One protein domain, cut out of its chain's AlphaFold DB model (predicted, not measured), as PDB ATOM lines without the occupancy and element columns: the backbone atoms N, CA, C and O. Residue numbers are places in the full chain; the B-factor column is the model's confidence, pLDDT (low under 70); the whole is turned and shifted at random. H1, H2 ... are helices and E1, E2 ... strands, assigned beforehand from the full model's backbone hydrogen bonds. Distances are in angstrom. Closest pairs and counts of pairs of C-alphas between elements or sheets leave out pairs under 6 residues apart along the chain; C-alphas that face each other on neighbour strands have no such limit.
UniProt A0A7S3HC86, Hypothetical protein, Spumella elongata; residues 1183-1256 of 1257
ATOM      1  N   TRP A1183     -40.641  15.249  41.219       97.38
ATOM      2  CA  TRP A1183     -41.761  14.755  42.009       97.38
ATOM      3  C   TRP A1183     -41.259  14.378  43.405       97.38
ATOM      4  O   TRP A1183     -40.136  13.893  43.545       97.38
ATOM      5  N   MET A1184     -42.080  14.582  44.427       97.25
ATOM      6  CA  MET A1184     -41.835  14.199  45.816       97.25
ATOM      7  C   MET A1184     -42.702  12.997  46.182       97.25
ATOM      8  O   MET A1184     -43.893  13.000  45.885       97.25
ATOM      9  N   GLU A1185     -42.111  12.003  46.837       97.31
ATOM     10  CA  GLU A1185     -42.804  10.867  47.450       97.31
ATOM     11  C   GLU A1185     -43.345  11.296  48.822       97.31
ATOM     12  O   GLU A1185     -42.576  11.543  49.755       97.31
ATOM     13  N   LEU A1186     -44.666  11.419  48.931       96.62
ATOM     14  CA  LEU A1186     -45.384  11.835  50.135       96.62
ATOM     15  C   LEU A1186     -46.350  10.730  50.580       96.62
ATOM     16  O   LEU A1186     -46.680   9.832  49.811       96.62
ATOM     17  N   PHE A1187     -46.811  10.807  51.827       97.06
ATOM     18  CA  PHE A1187     -47.825   9.909  52.379       97.06
ATOM     19  C   PHE A1187     -49.017  10.727  52.869       97.06
ATOM     20  O   PHE A1187     -48.845  11.838  53.382       97.06
ATOM     21  N   ASP A1188     -50.220  10.194  52.688       96.38
ATOM     22  CA  ASP A1188     -51.442  10.747  53.266       96.38
ATOM     23  C   ASP A1188     -51.633  10.287  54.738       96.38
ATOM     24  O   ASP A1188     -50.802   9.538  55.266       96.38
ATOM     25  N   PRO A1189     -52.692  10.732  55.446       93.88
ATOM     26  CA  PRO A1189     -52.962  10.305  56.824       93.88
ATOM     27  C   PRO A1189     -53.301   8.814  56.991       93.88
ATOM     28  O   PRO A1189     -53.275   8.322  58.117       93.88
ATOM     29  N   GLU A1190     -53.632   8.112  55.906       93.50
ATOM     30  CA  GLU A1190     -53.992   6.686  55.884       93.50
ATOM     31  C   GLU A1190     -52.761   5.800  55.582       93.50
ATOM     32  O   GLU A1190     -52.795   4.581  55.765       93.50
ATOM     33  N   GLY A1191     -51.635   6.419  55.207       94.94
ATOM     34  CA  GLY A1191     -50.361   5.771  54.901       94.94
ATOM     35  C   GLY A1191     -50.170   5.449  53.417       94.94
ATOM     36  O   GLY A1191     -49.193   4.789  53.056       94.94
ATOM     37  N   HIS A1192     -51.067   5.909  52.543       95.50
ATOM     38  CA  HIS A1192     -50.969   5.706  51.105       95.50
ATOM     39  C   HIS A1192     -49.970   6.686  50.479       95.50
ATOM     40  O   HIS A1192     -49.998   7.893  50.728       95.50
ATOM     41  N   THR A1193     -49.060   6.159  49.657       96.31
ATOM     42  CA  THR A1193     -48.065   6.964  48.942       96.31
ATOM     43  C   THR A1193     -48.704   7.710  47.777       96.31
ATOM     44  O   THR A1193     -49.336   7.094  46.921       96.31
ATOM     45  N   TYR A1194     -48.461   9.016  47.699       97.12
ATOM     46  CA  TYR A1194     -48.767   9.840  46.534       97.12
ATOM     47  C   TYR A1194     -47.544  10.650  46.102       97.12
ATOM     48  O   TYR A1194     -46.597  10.871  46.858       97.12
ATOM     49  N   TYR A1195     -47.571  11.100  44.855       97.56
ATOM     50  CA  TYR A1195     -46.480  11.803  44.201       97.56
ATOM     51  C   TYR A1195     -46.911  13.233  43.893       97.56
ATOM     52  O   TYR A1195     -47.919  13.443  43.219       97.56
ATOM     53  N   TYR A1196     -46.151  14.220  44.367       97.38
ATOM     54  CA  TYR A1196     -46.449  15.647  44.188       97.38
ATOM     55  C   TYR A1196     -45.355  16.371  43.393       97.38
ATOM     56  O   TYR A1196     -44.174  16.218  43.688       97.38
ATOM     57  N   ASN A1197     -45.729  17.174  42.398       96.56
ATOM     58  CA  ASN A1197     -44.803  17.907  41.534       96.56
ATOM     59  C   ASN A1197     -44.771  19.398  41.892       96.56
ATOM     60  O   ASN A1197     -45.693  20.140  41.557       96.56
ATOM     61  N   GLU A1198     -43.675  19.859  42.501       92.06
ATOM     62  CA  GLU A1198     -43.500  21.259  42.927       92.06
ATOM     63  C   GLU A1198     -43.636  22.284  41.784       92.06
ATOM     64  O   GLU A1198     -43.977  23.439  42.028       92.06
ATOM     65  N   LEU A1199     -43.344  21.891  40.536       92.12
ATOM     66  CA  LEU A1199     -43.330  22.805  39.388       92.12
ATOM     67  C   LEU A1199     -44.697  22.952  38.711       92.12
ATOM     68  O   LEU A1199     -44.946  23.981  38.084       92.12
ATOM     69  N   THR A1200     -45.566  21.942  38.804       95.94
ATOM     70  CA  THR A1200     -46.920  21.973  38.217       95.94
ATOM     71  C   THR A1200     -48.031  22.060  39.264       95.94
ATOM     72  O   THR A1200     -49.160  22.382  38.909       95.94
ATOM     73  N   ASN A1201     -47.716  21.829  40.544       95.88
ATOM     74  CA  ASN A1201     -48.659  21.622  41.651       95.88
ATOM     75  C   ASN A1201     -49.600  20.413  41.450       95.88
ATOM     76  O   ASN A1201     -50.631  20.308  42.110       95.88
ATOM     77  N   GLU A1202     -49.257  19.486  40.550       96.94
ATOM     78  CA  GLU A1202     -50.006  18.240  40.359       96.94
ATOM     79  C   GLU A1202     -49.685  17.226  41.466       96.94
ATOM     80  O   GLU A1202     -48.515  16.967  41.752       96.94
ATOM     81  N   SER A1203     -50.715  16.580  42.014       97.06
ATOM     82  CA  SER A1203     -50.600  15.335  42.780       97.06
ATOM     83  C   SER A1203     -51.168  14.154  41.986       97.06
ATOM     84  O   SER A1203     -52.145  14.301  41.248       97.06
ATOM     85  N   LYS A1204     -50.532  12.982  42.101       96.94
ATOM     86  CA  LYS A1204     -50.922  11.716  41.449       96.94
ATOM     87  C   LYS A1204     -50.669  10.539  42.386       96.94
ATOM     88  O   LYS A1204     -49.746  10.595  43.193       96.94
ATOM     89  N   TRP A1205     -51.466   9.480  42.280       96.88
ATOM     90  CA  TRP A1205     -51.266   8.253  43.065       96.88
ATOM     91  C   TRP A1205     -50.279   7.306  42.376       96.88
ATOM     92  O   TRP A1205     -49.524   6.586  43.022       96.88
ATOM     93  N   GLU A1206     -50.236   7.350  41.049       96.44
ATOM     94  CA  GLU A1206     -49.307   6.597  40.224       96.44
ATOM     95  C   GLU A1206     -47.901   7.225  40.258       96.44
ATOM     96  O   GLU A1206     -47.766   8.445  40.096       96.44
ATOM     97  N   PRO A1207     -46.828   6.424  40.410       96.19
ATOM     98  CA  PRO A1207     -45.464   6.930  40.323       96.19
ATOM     99  C   PRO A1207     -45.145   7.440  38.906       96.19
ATOM    100  O   PRO A1207     -45.643   6.884  37.921       96.19
ATOM    101  N   PRO A1208     -44.249   8.438  38.757       96.25
ATOM    102  CA  PRO A1208     -43.732   8.831  37.448       96.25
ATOM    103  C   PRO A1208     -43.119   7.628  36.721       96.25
ATOM    104  O   PRO A1208     -42.318   6.907  37.315       96.25
ATOM    105  N   GLU A1209     -43.469   7.428  35.440       96.12
ATOM    106  CA  GLU A1209     -43.153   6.185  34.711       96.12
ATOM    107  C   GLU A1209     -41.677   5.793  34.839       96.12
ATOM    108  O   GLU A1209     -41.396   4.662  35.222       96.12
ATOM    109  N   TRP A1210     -40.754   6.738  34.604       97.44
ATOM    110  CA  TRP A1210     -39.321   6.574  34.860       97.44
ATOM    111  C   TRP A1210     -38.803   7.573  35.895       97.44
ATOM    112  O   TRP A1210     -39.004   8.783  35.747       97.44
ATOM    113  N   VAL A1211     -38.033   7.084  36.868       97.06
ATOM    114  CA  VAL A1211     -37.389   7.899  37.914       97.06
ATOM    115  C   VAL A1211     -35.861   7.798  37.870       97.06
ATOM    116  O   VAL A1211     -35.311   6.740  37.572       97.06
ATOM    117  N   GLU A1212     -35.164   8.903  38.151       97.12
ATOM    118  CA  GLU A1212     -33.703   8.964  38.338       97.12
ATOM    119  C   GLU A1212     -33.311   8.504  39.754       97.12
ATOM    120  O   GLU A1212     -33.464   9.267  40.706       97.12
ATOM    121  N   GLU A1213     -32.754   7.297  39.884       95.88
ATOM    122  CA  GLU A1213     -32.161   6.782  41.127       95.88
ATOM    123  C   GLU A1213     -30.618   6.841  41.084       95.88
ATOM    124  O   GLU A1213     -30.001   7.129  40.051       95.88
ATOM    125  N   LYS A1214     -29.968   6.592  42.228       95.44
ATOM    126  CA  LYS A1214     -28.505   6.515  42.361       95.44
ATOM    127  C   LYS A1214     -28.119   5.203  43.027       95.44
ATOM    128  O   LYS A1214     -28.653   4.873  44.080       95.44
ATOM    129  N   ASP A1215     -27.147   4.504  42.458       92.88
ATOM    130  CA  ASP A1215     -26.576   3.300  43.061       92.88
ATOM    131  C   ASP A1215     -25.836   3.674  44.361       92.88
ATOM    132  O   ASP A1215     -24.887   4.463  44.298       92.88
ATOM    133  N   PRO A1216     -26.221   3.135  45.535       88.12
ATOM    134  CA  PRO A1216     -25.582   3.474  46.806       88.12
ATOM    135  C   PRO A1216     -24.117   3.015  46.895       88.12
ATOM    136  O   PRO A1216     -23.368   3.558  47.704       88.12
ATOM    137  N   ALA A1217     -23.681   2.051  46.074       90.94
ATOM    138  CA  ALA A1217     -22.306   1.555  46.068       90.94
ATOM    139  C   ALA A1217     -21.356   2.388  45.187       90.94
ATOM    140  O   ALA A1217     -20.160   2.454  45.475       90.94
ATOM    141  N   THR A1218     -21.857   3.019  44.116       94.19
ATOM    142  CA  THR A1218     -21.018   3.754  43.141       94.19
ATOM    143  C   THR A1218     -21.370   5.233  42.976       94.19
ATOM    144  O   THR A1218     -20.600   5.983  42.376       94.19
ATOM    145  N   GLY A1219     -22.534   5.670  43.462       92.19
ATOM    146  CA  GLY A1219     -23.106   6.990  43.192       92.19
ATOM    147  C   GLY A1219     -23.567   7.195  41.741       92.19
ATOM    148  O   GLY A1219     -23.977   8.303  41.383       92.19
ATOM    149  N   ALA A1220     -23.493   6.167  40.888       93.88
ATOM    150  CA  ALA A1220     -23.876   6.261  39.486       93.88
ATOM    151  C   ALA A1220     -25.402   6.361  39.330       93.88
ATOM    152  O   ALA A1220     -26.159   5.647  39.986       93.88
ATOM    153  N   LYS A1221     -25.853   7.243  38.433       96.38
ATOM    154  CA  LYS A1221     -27.276   7.391  38.104       96.38
ATOM    155  C   LYS A1221     -27.755   6.227  37.237       96.38
ATOM    156  O   LYS A1221     -27.167   5.977  36.184       96.38
ATOM    157  N   TYR A1222     -28.865   5.611  37.625       97.12
ATOM    158  CA  TYR A1222     -29.653   4.712  36.780       97.12
ATOM    159  C   TYR A1222     -31.118   5.160  36.792       97.12
ATOM    160  O   TYR A1222     -31.510   6.027  37.573       97.12
ATOM    161  N   TYR A1223     -31.919   4.615  35.882       97.62
ATOM    162  CA  TYR A1223     -33.318   4.993  35.722       97.62
ATOM    163  C   TYR A1223     -34.200   3.756  35.850       97.62
ATOM    164  O   TYR A1223     -33.963   2.770  35.152       97.62
ATOM    165  N   VAL A1224     -35.192   3.804  36.738       97.44
ATOM    166  CA  VAL A1224     -36.125   2.695  37.010       97.44
ATOM    167  C   VAL A1224     -37.480   3.020  36.416       97.44
ATOM    168  O   VAL A1224     -37.952   4.143  36.584       97.44
ATOM    169  N   ASN A1225     -38.109   2.048  35.756       96.88
ATOM    170  CA  ASN A1225     -39.509   2.140  35.377       96.88
ATOM    171  C   ASN A1225     -40.391   1.693  36.553       96.88
ATOM    172  O   ASN A1225     -40.465   0.499  36.849       96.88
ATOM    173  N   LEU A1226     -41.031   2.648  37.230       95.31
ATOM    174  CA  LEU A1226     -42.005   2.368  38.290       95.31
ATOM    175  C   LEU A1226     -43.418   2.156  37.729       95.31
ATOM    176  O   LEU A1226     -44.198   1.414  38.321       95.31
ATOM    177  N   GLY A1227     -43.739   2.743  36.570       92.44
ATOM    178  CA  GLY A1227     -45.053   2.591  35.930       92.44
ATOM    179  C   GLY A1227     -45.385   1.136  35.576       92.44
ATOM    180  O   GLY A1227     -46.519   0.698  35.747       92.44
ATOM    181  N   ALA A1228     -44.386   0.354  35.163       88.19
ATOM    182  CA  ALA A1228     -44.527  -1.076  34.897       88.19
ATOM    183  C   ALA A1228     -44.915  -1.873  36.157       88.19
ATOM    184  O   ALA A1228     -45.809  -2.713  36.092       88.19
ATOM    185  N   ALA A1229     -44.294  -1.576  37.304       89.25
ATOM    186  CA  ALA A1229     -44.592  -2.238  38.577       89.25
ATOM    187  C   ALA A1229     -45.915  -1.764  39.210       89.25
ATOM    188  O   ALA A1229     -46.536  -2.510  39.962       89.25
ATOM    189  N   ALA A1230     -46.371  -0.549  38.887       87.38
ATOM    190  CA  ALA A1230     -47.693  -0.059  39.279       87.38
ATOM    191  C   ALA A1230     -48.838  -0.755  38.512       87.38
ATOM    192  O   ALA A1230     -49.935  -0.892  39.047       87.38
ATOM    193  N   LEU A1231     -48.587  -1.210  37.276       88.25
ATOM    194  CA  LEU A1231     -49.548  -1.978  36.472       88.25
ATOM    195  C   LEU A1231     -49.538  -3.480  36.798       88.25
ATOM    196  O   LEU A1231     -50.591  -4.114  36.774       88.25
ATOM    197  N   ASP A1232     -48.367  -4.046  37.098       90.19
ATOM    198  CA  ASP A1232     -48.202  -5.436  37.529       90.19
ATOM    199  C   ASP A1232     -47.128  -5.525  38.633       90.19
ATOM    200  O   ASP A1232     -45.932  -5.528  38.327       90.19
ATOM    201  N   PRO A1233     -47.522  -5.655  39.915       88.50
ATOM    202  CA  PRO A1233     -46.585  -5.813  41.032       88.50
ATOM    203  C   PRO A1233     -45.722  -7.085  40.980       88.50
ATOM    204  O   PRO A1233     -44.792  -7.222  41.775       88.50
ATOM    205  N   THR A1234     -46.027  -8.032  40.085       90.88
ATOM    206  CA  THR A1234     -45.231  -9.247  39.853       90.88
ATOM    207  C   THR A1234     -44.254  -9.107  38.681       90.88
ATOM    208  O   THR A1234     -43.335  -9.923  38.551       90.88
ATOM    209  N   ALA A1235     -44.389  -8.060  37.859       89.69
ATOM    210  CA  ALA A1235     -43.449  -7.772  36.788       89.69
ATOM    211  C   ALA A1235     -42.092  -7.313  37.360       89.69
ATOM    212  O   ALA A1235     -42.038  -6.495  38.283       89.69
ATOM    213  N   PRO A1236     -40.956  -7.790  36.814       90.25
ATOM    214  CA  PRO A1236     -39.645  -7.366  37.286       90.25
ATOM    215  C   PRO A1236     -39.423  -5.873  37.011       90.25
ATOM    216  O   PRO A1236     -39.643  -5.400  35.892       90.25
ATOM    217  N   LEU A1237     -38.927  -5.137  38.011       94.69
ATOM    218  CA  LEU A1237     -38.566  -3.722  37.878       94.69
ATOM    219  C   LEU A1237     -37.534  -3.529  36.757       94.69
ATOM    220  O   LEU A1237     -36.379  -3.950  36.860       94.69
ATOM    221  N   HIS A1238     -37.952  -2.873  35.676       95.00
ATOM    222  CA  HIS A1238     -37.084  -2.592  34.539       95.00
ATOM    223  C   HIS A1238     -36.189  -1.393  34.861       95.00
ATOM    224  O   HIS A1238     -36.681  -0.302  35.141       95.00
ATOM    225  N   SER A1239     -34.871  -1.575  34.789       96.44
ATOM    226  CA  SER A1239     -33.893  -0.504  35.003       96.44
ATOM    227  C   SER A1239     -32.965  -0.325  33.800       96.44
ATOM    228  O   SER A1239     -32.703  -1.253  33.036       96.44
ATOM    229  N   THR A1240     -32.474   0.899  33.607       96.75
ATOM    230  CA  THR A1240     -31.563   1.258  32.516       96.75
ATOM    231  C   THR A1240     -30.516   2.272  32.964       96.75
ATOM    232  O   THR A1240     -30.812   3.258  33.634       96.75
ATOM    233  N   TRP A1241     -29.275   2.072  32.525       96.25
ATOM    234  CA  TRP A1241     -28.197   3.060  32.650       96.25
ATOM    235  C   TRP A1241     -28.289   4.170  31.588       96.25
ATOM    236  O   TRP A1241     -27.586   5.176  31.664       96.25
ATOM    237  N   THR A1242     -29.146   4.001  30.574       95.62
ATOM    238  CA  THR A1242     -29.344   4.977  29.494       95.62
ATOM    239  C   THR A1242     -30.585   5.811  29.766       95.62
ATOM    240  O   THR A1242     -31.701   5.301  29.715       95.62
ATOM    241  N   LYS A1243     -30.363   7.104  30.012       96.50
ATOM    242  CA  LYS A1243     -31.371   8.133  30.299       96.50
ATOM    243  C   LYS A1243     -32.602   8.054  29.367       96.50
ATOM    244  O   LYS A1243     -32.454   8.357  28.178       96.50
ATOM    245  N   PRO A1244     -33.798   7.700  29.881       96.44
ATOM    246  CA  PRO A1244     -35.043   7.728  29.116       96.44
ATOM    247  C   PRO A1244     -35.397   9.145  28.645       96.44
ATOM    248  O   PRO A1244     -34.972  10.142  29.234       96.44
ATOM    249  N   ALA A1245     -36.198   9.243  27.581       94.00
ATOM    250  CA  ALA A1245     -36.667  10.534  27.072       94.00
ATOM    251  C   ALA A1245     -37.726  11.180  27.985       94.00
ATOM    252  O   ALA A1245     -37.765  12.401  28.108       94.00
ATOM    253  N   GLN A1246     -38.555  10.355  28.630       92.56
ATOM    254  CA  GLN A1246     -39.608  10.744  29.565       92.56
ATOM    255  C   GLN A1246     -39.231  10.223  30.952       92.56
ATOM    256  O   GLN A1246     -39.662   9.149  31.354       92.56
ATOM    257  N   TYR A1247     -38.366  10.955  31.651       96.50
ATOM    258  CA  TYR A1247     -37.963  10.630  33.017       96.50
ATOM    259  C   TYR A1247     -38.188  11.830  33.935       96.50
ATOM    260  O   TYR A1247     -38.073  12.983  33.510       96.50
ATOM    261  N   SER A1248     -38.461  11.534  35.198       96.44
ATOM    262  CA  SER A1248     -38.538  12.504  36.284       96.44
ATOM    263  C   SER A1248     -37.413  12.282  37.290       96.44
ATOM    264  O   SER A1248     -36.822  11.202  37.371       96.44
ATOM    265  N   ARG A1249     -37.132  13.291  38.111       96.50
ATOM    266  CA  ARG A1249     -36.453  13.076  39.392       96.50
ATOM    267  C   ARG A1249     -37.511  12.763  40.444       96.50
ATOM    268  O   ARG A1249     -38.451  13.537  40.582       96.50
ATOM    269  N   LEU A1250     -37.344  11.665  41.175       96.75
ATOM    270  CA  LEU A1250     -38.113  11.402  42.387       96.75
ATOM    271  C   LEU A1250     -37.262  11.811  43.592       96.75
ATOM    272  O   LEU A1250     -36.107  11.400  43.699       96.75
ATOM    273  N   LEU A1251     -37.817  12.641  44.466       95.69
ATOM    274  CA  LEU A1251     -37.307  12.886  45.807       95.69
ATOM    275  C   LEU A1251     -38.063  11.940  46.734       95.69
ATOM    276  O   LEU A1251     -39.257  12.137  46.971       95.69
ATOM    277  N   ARG A1252     -37.393  10.887  47.205       94.25
ATOM    278  CA  ARG A1252     -37.989   9.967  48.176       94.25
ATOM    279  C   ARG A1252     -38.169  10.682  49.511       94.25
ATOM    280  O   ARG A1252     -37.404  11.592  49.825       94.25
ATOM    281  N   SER A1253     -39.129  10.256  50.324       84.00
ATOM    282  CA  SER A1253     -39.363  10.858  51.650       84.00
ATOM    283  C   SER A1253     -38.098  10.881  52.526       84.00
ATOM    284  O   SER A1253     -37.850  11.853  53.232       84.00
ATOM    285  N   THR A1254     -37.236   9.867  52.405       78.88
ATOM    286  CA  THR A1254     -35.927   9.772  53.079       78.88
ATOM    287  C   THR A1254     -34.840  10.707  52.533       78.88
ATOM    288  O   THR A1254     -33.821  10.871  53.193       78.88
ATOM    289  N   ASP A1255     -35.025  11.286  51.342       68.06
ATOM    290  CA  ASP A1255     -34.148  12.311  50.747       68.06
ATOM    291  C   ASP A1255     -34.681  13.744  50.980       68.06
ATOM    292  O   ASP A1255     -34.022  14.715  50.598       68.06
ATOM    293  N   ALA A1256     -35.887  13.883  51.549       51.75
ATOM    294  CA  ALA A1256     -36.594  15.155  51.736       51.75
ATOM    295  C   ALA A1256     -36.477  15.745  53.161       51.75
ATOM    296  O   ALA A1256     -36.917  16.876  53.378       51.75
TER     297      ALA A1256
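AT A GLANCE: This is residues 1183 to 1256 of the 1257 residues of the protein "Hypothetical protein" of Spumella elongata (UniProt A0A7S3HC86). Two small sheets make two lobes joined by a link, and the chain returns from the second lobe to add its last strand, E7, to the first. E7 lies between the lobes, with E1 on one side and E4 near by on the other, while the short helix H1 sits past one end of E5 in the second lobe. The printed part has 74 residues with seven named strands and one named helix, in the order E1 E2 E3 E4 E5 H1 E6 E7; one sheet runs E3 E2 E1 E7, mixed, and the other E4 E5 E6, antiparallel. The class is mostly strand, though under half of the residues, 34 of 74, are in named elements. The whole is compact, with a radius of gyration of the C-alphas of 12.7 A and spans of 34 by 27 by 24 A.

IN THESE COORDINATES: Find C-alpha 1183 at (-41.761, 14.755, 42.009); from there E1 runs 13.0 A to residue 1187. Next come E2, residues 1193 to 1197, 13.6 A long, and E3, residues 1202 to 1204, 6.7 A. Look for E4 at C-alpha 1210, (-39.321, 6.574, 34.860), from which it runs 13.2 A to residue 1214. E5, residues 1221 to 1225, spans 13.6 A, H1, residues 1227 to 1231, 6.4 A, and E6, residues 1238 to 1240, 7.0 A. E7, residues 1249 to 1251, runs 6.5 A and ends at C-alpha 1251, (-37.307, 12.886, 45.807).

HOW THE PARTS SIT: E1, E2 and E3 form a meander, each strand the antiparallel neighbour of the one before. In the hairpin of E1 and E2, look at N 1184 and O 1196, 2.8 A apart and within hydrogen-bond range; in that of E2 and E3, at N 1195 and O 1204, 2.8 A. E7 is parallel to E1 at 31 degrees, with N 1251 and O 1183 2.8 A apart. From edge to edge of this sheet the strands' lines turn by 78 degrees. The closest C-alphas of E7 and E4 are those of Arg 1249 and Glu 1212, 5.1 A apart. E4 and E5 form a hairpin, with N 1213 and O 1222 2.9 A apart. E5 and E6 are antiparallel, with N 1225 and O 1238 2.8 A apart. H1 only grazes this sheet, with its residues 1227 to 1229; its one O i to N i+4 pair is within hydrogen-bond range. E1 and E4 are apart.

THE WHOLE: The two C-alphas farthest apart, those of Pro 1189 and Thr 1242, are 36.5 A apart. The printed part has no cut, and no link is long. The mean pLDDT of the printed part is 93.5; look for low confidence at residues 1255 to 1256, which are under 70.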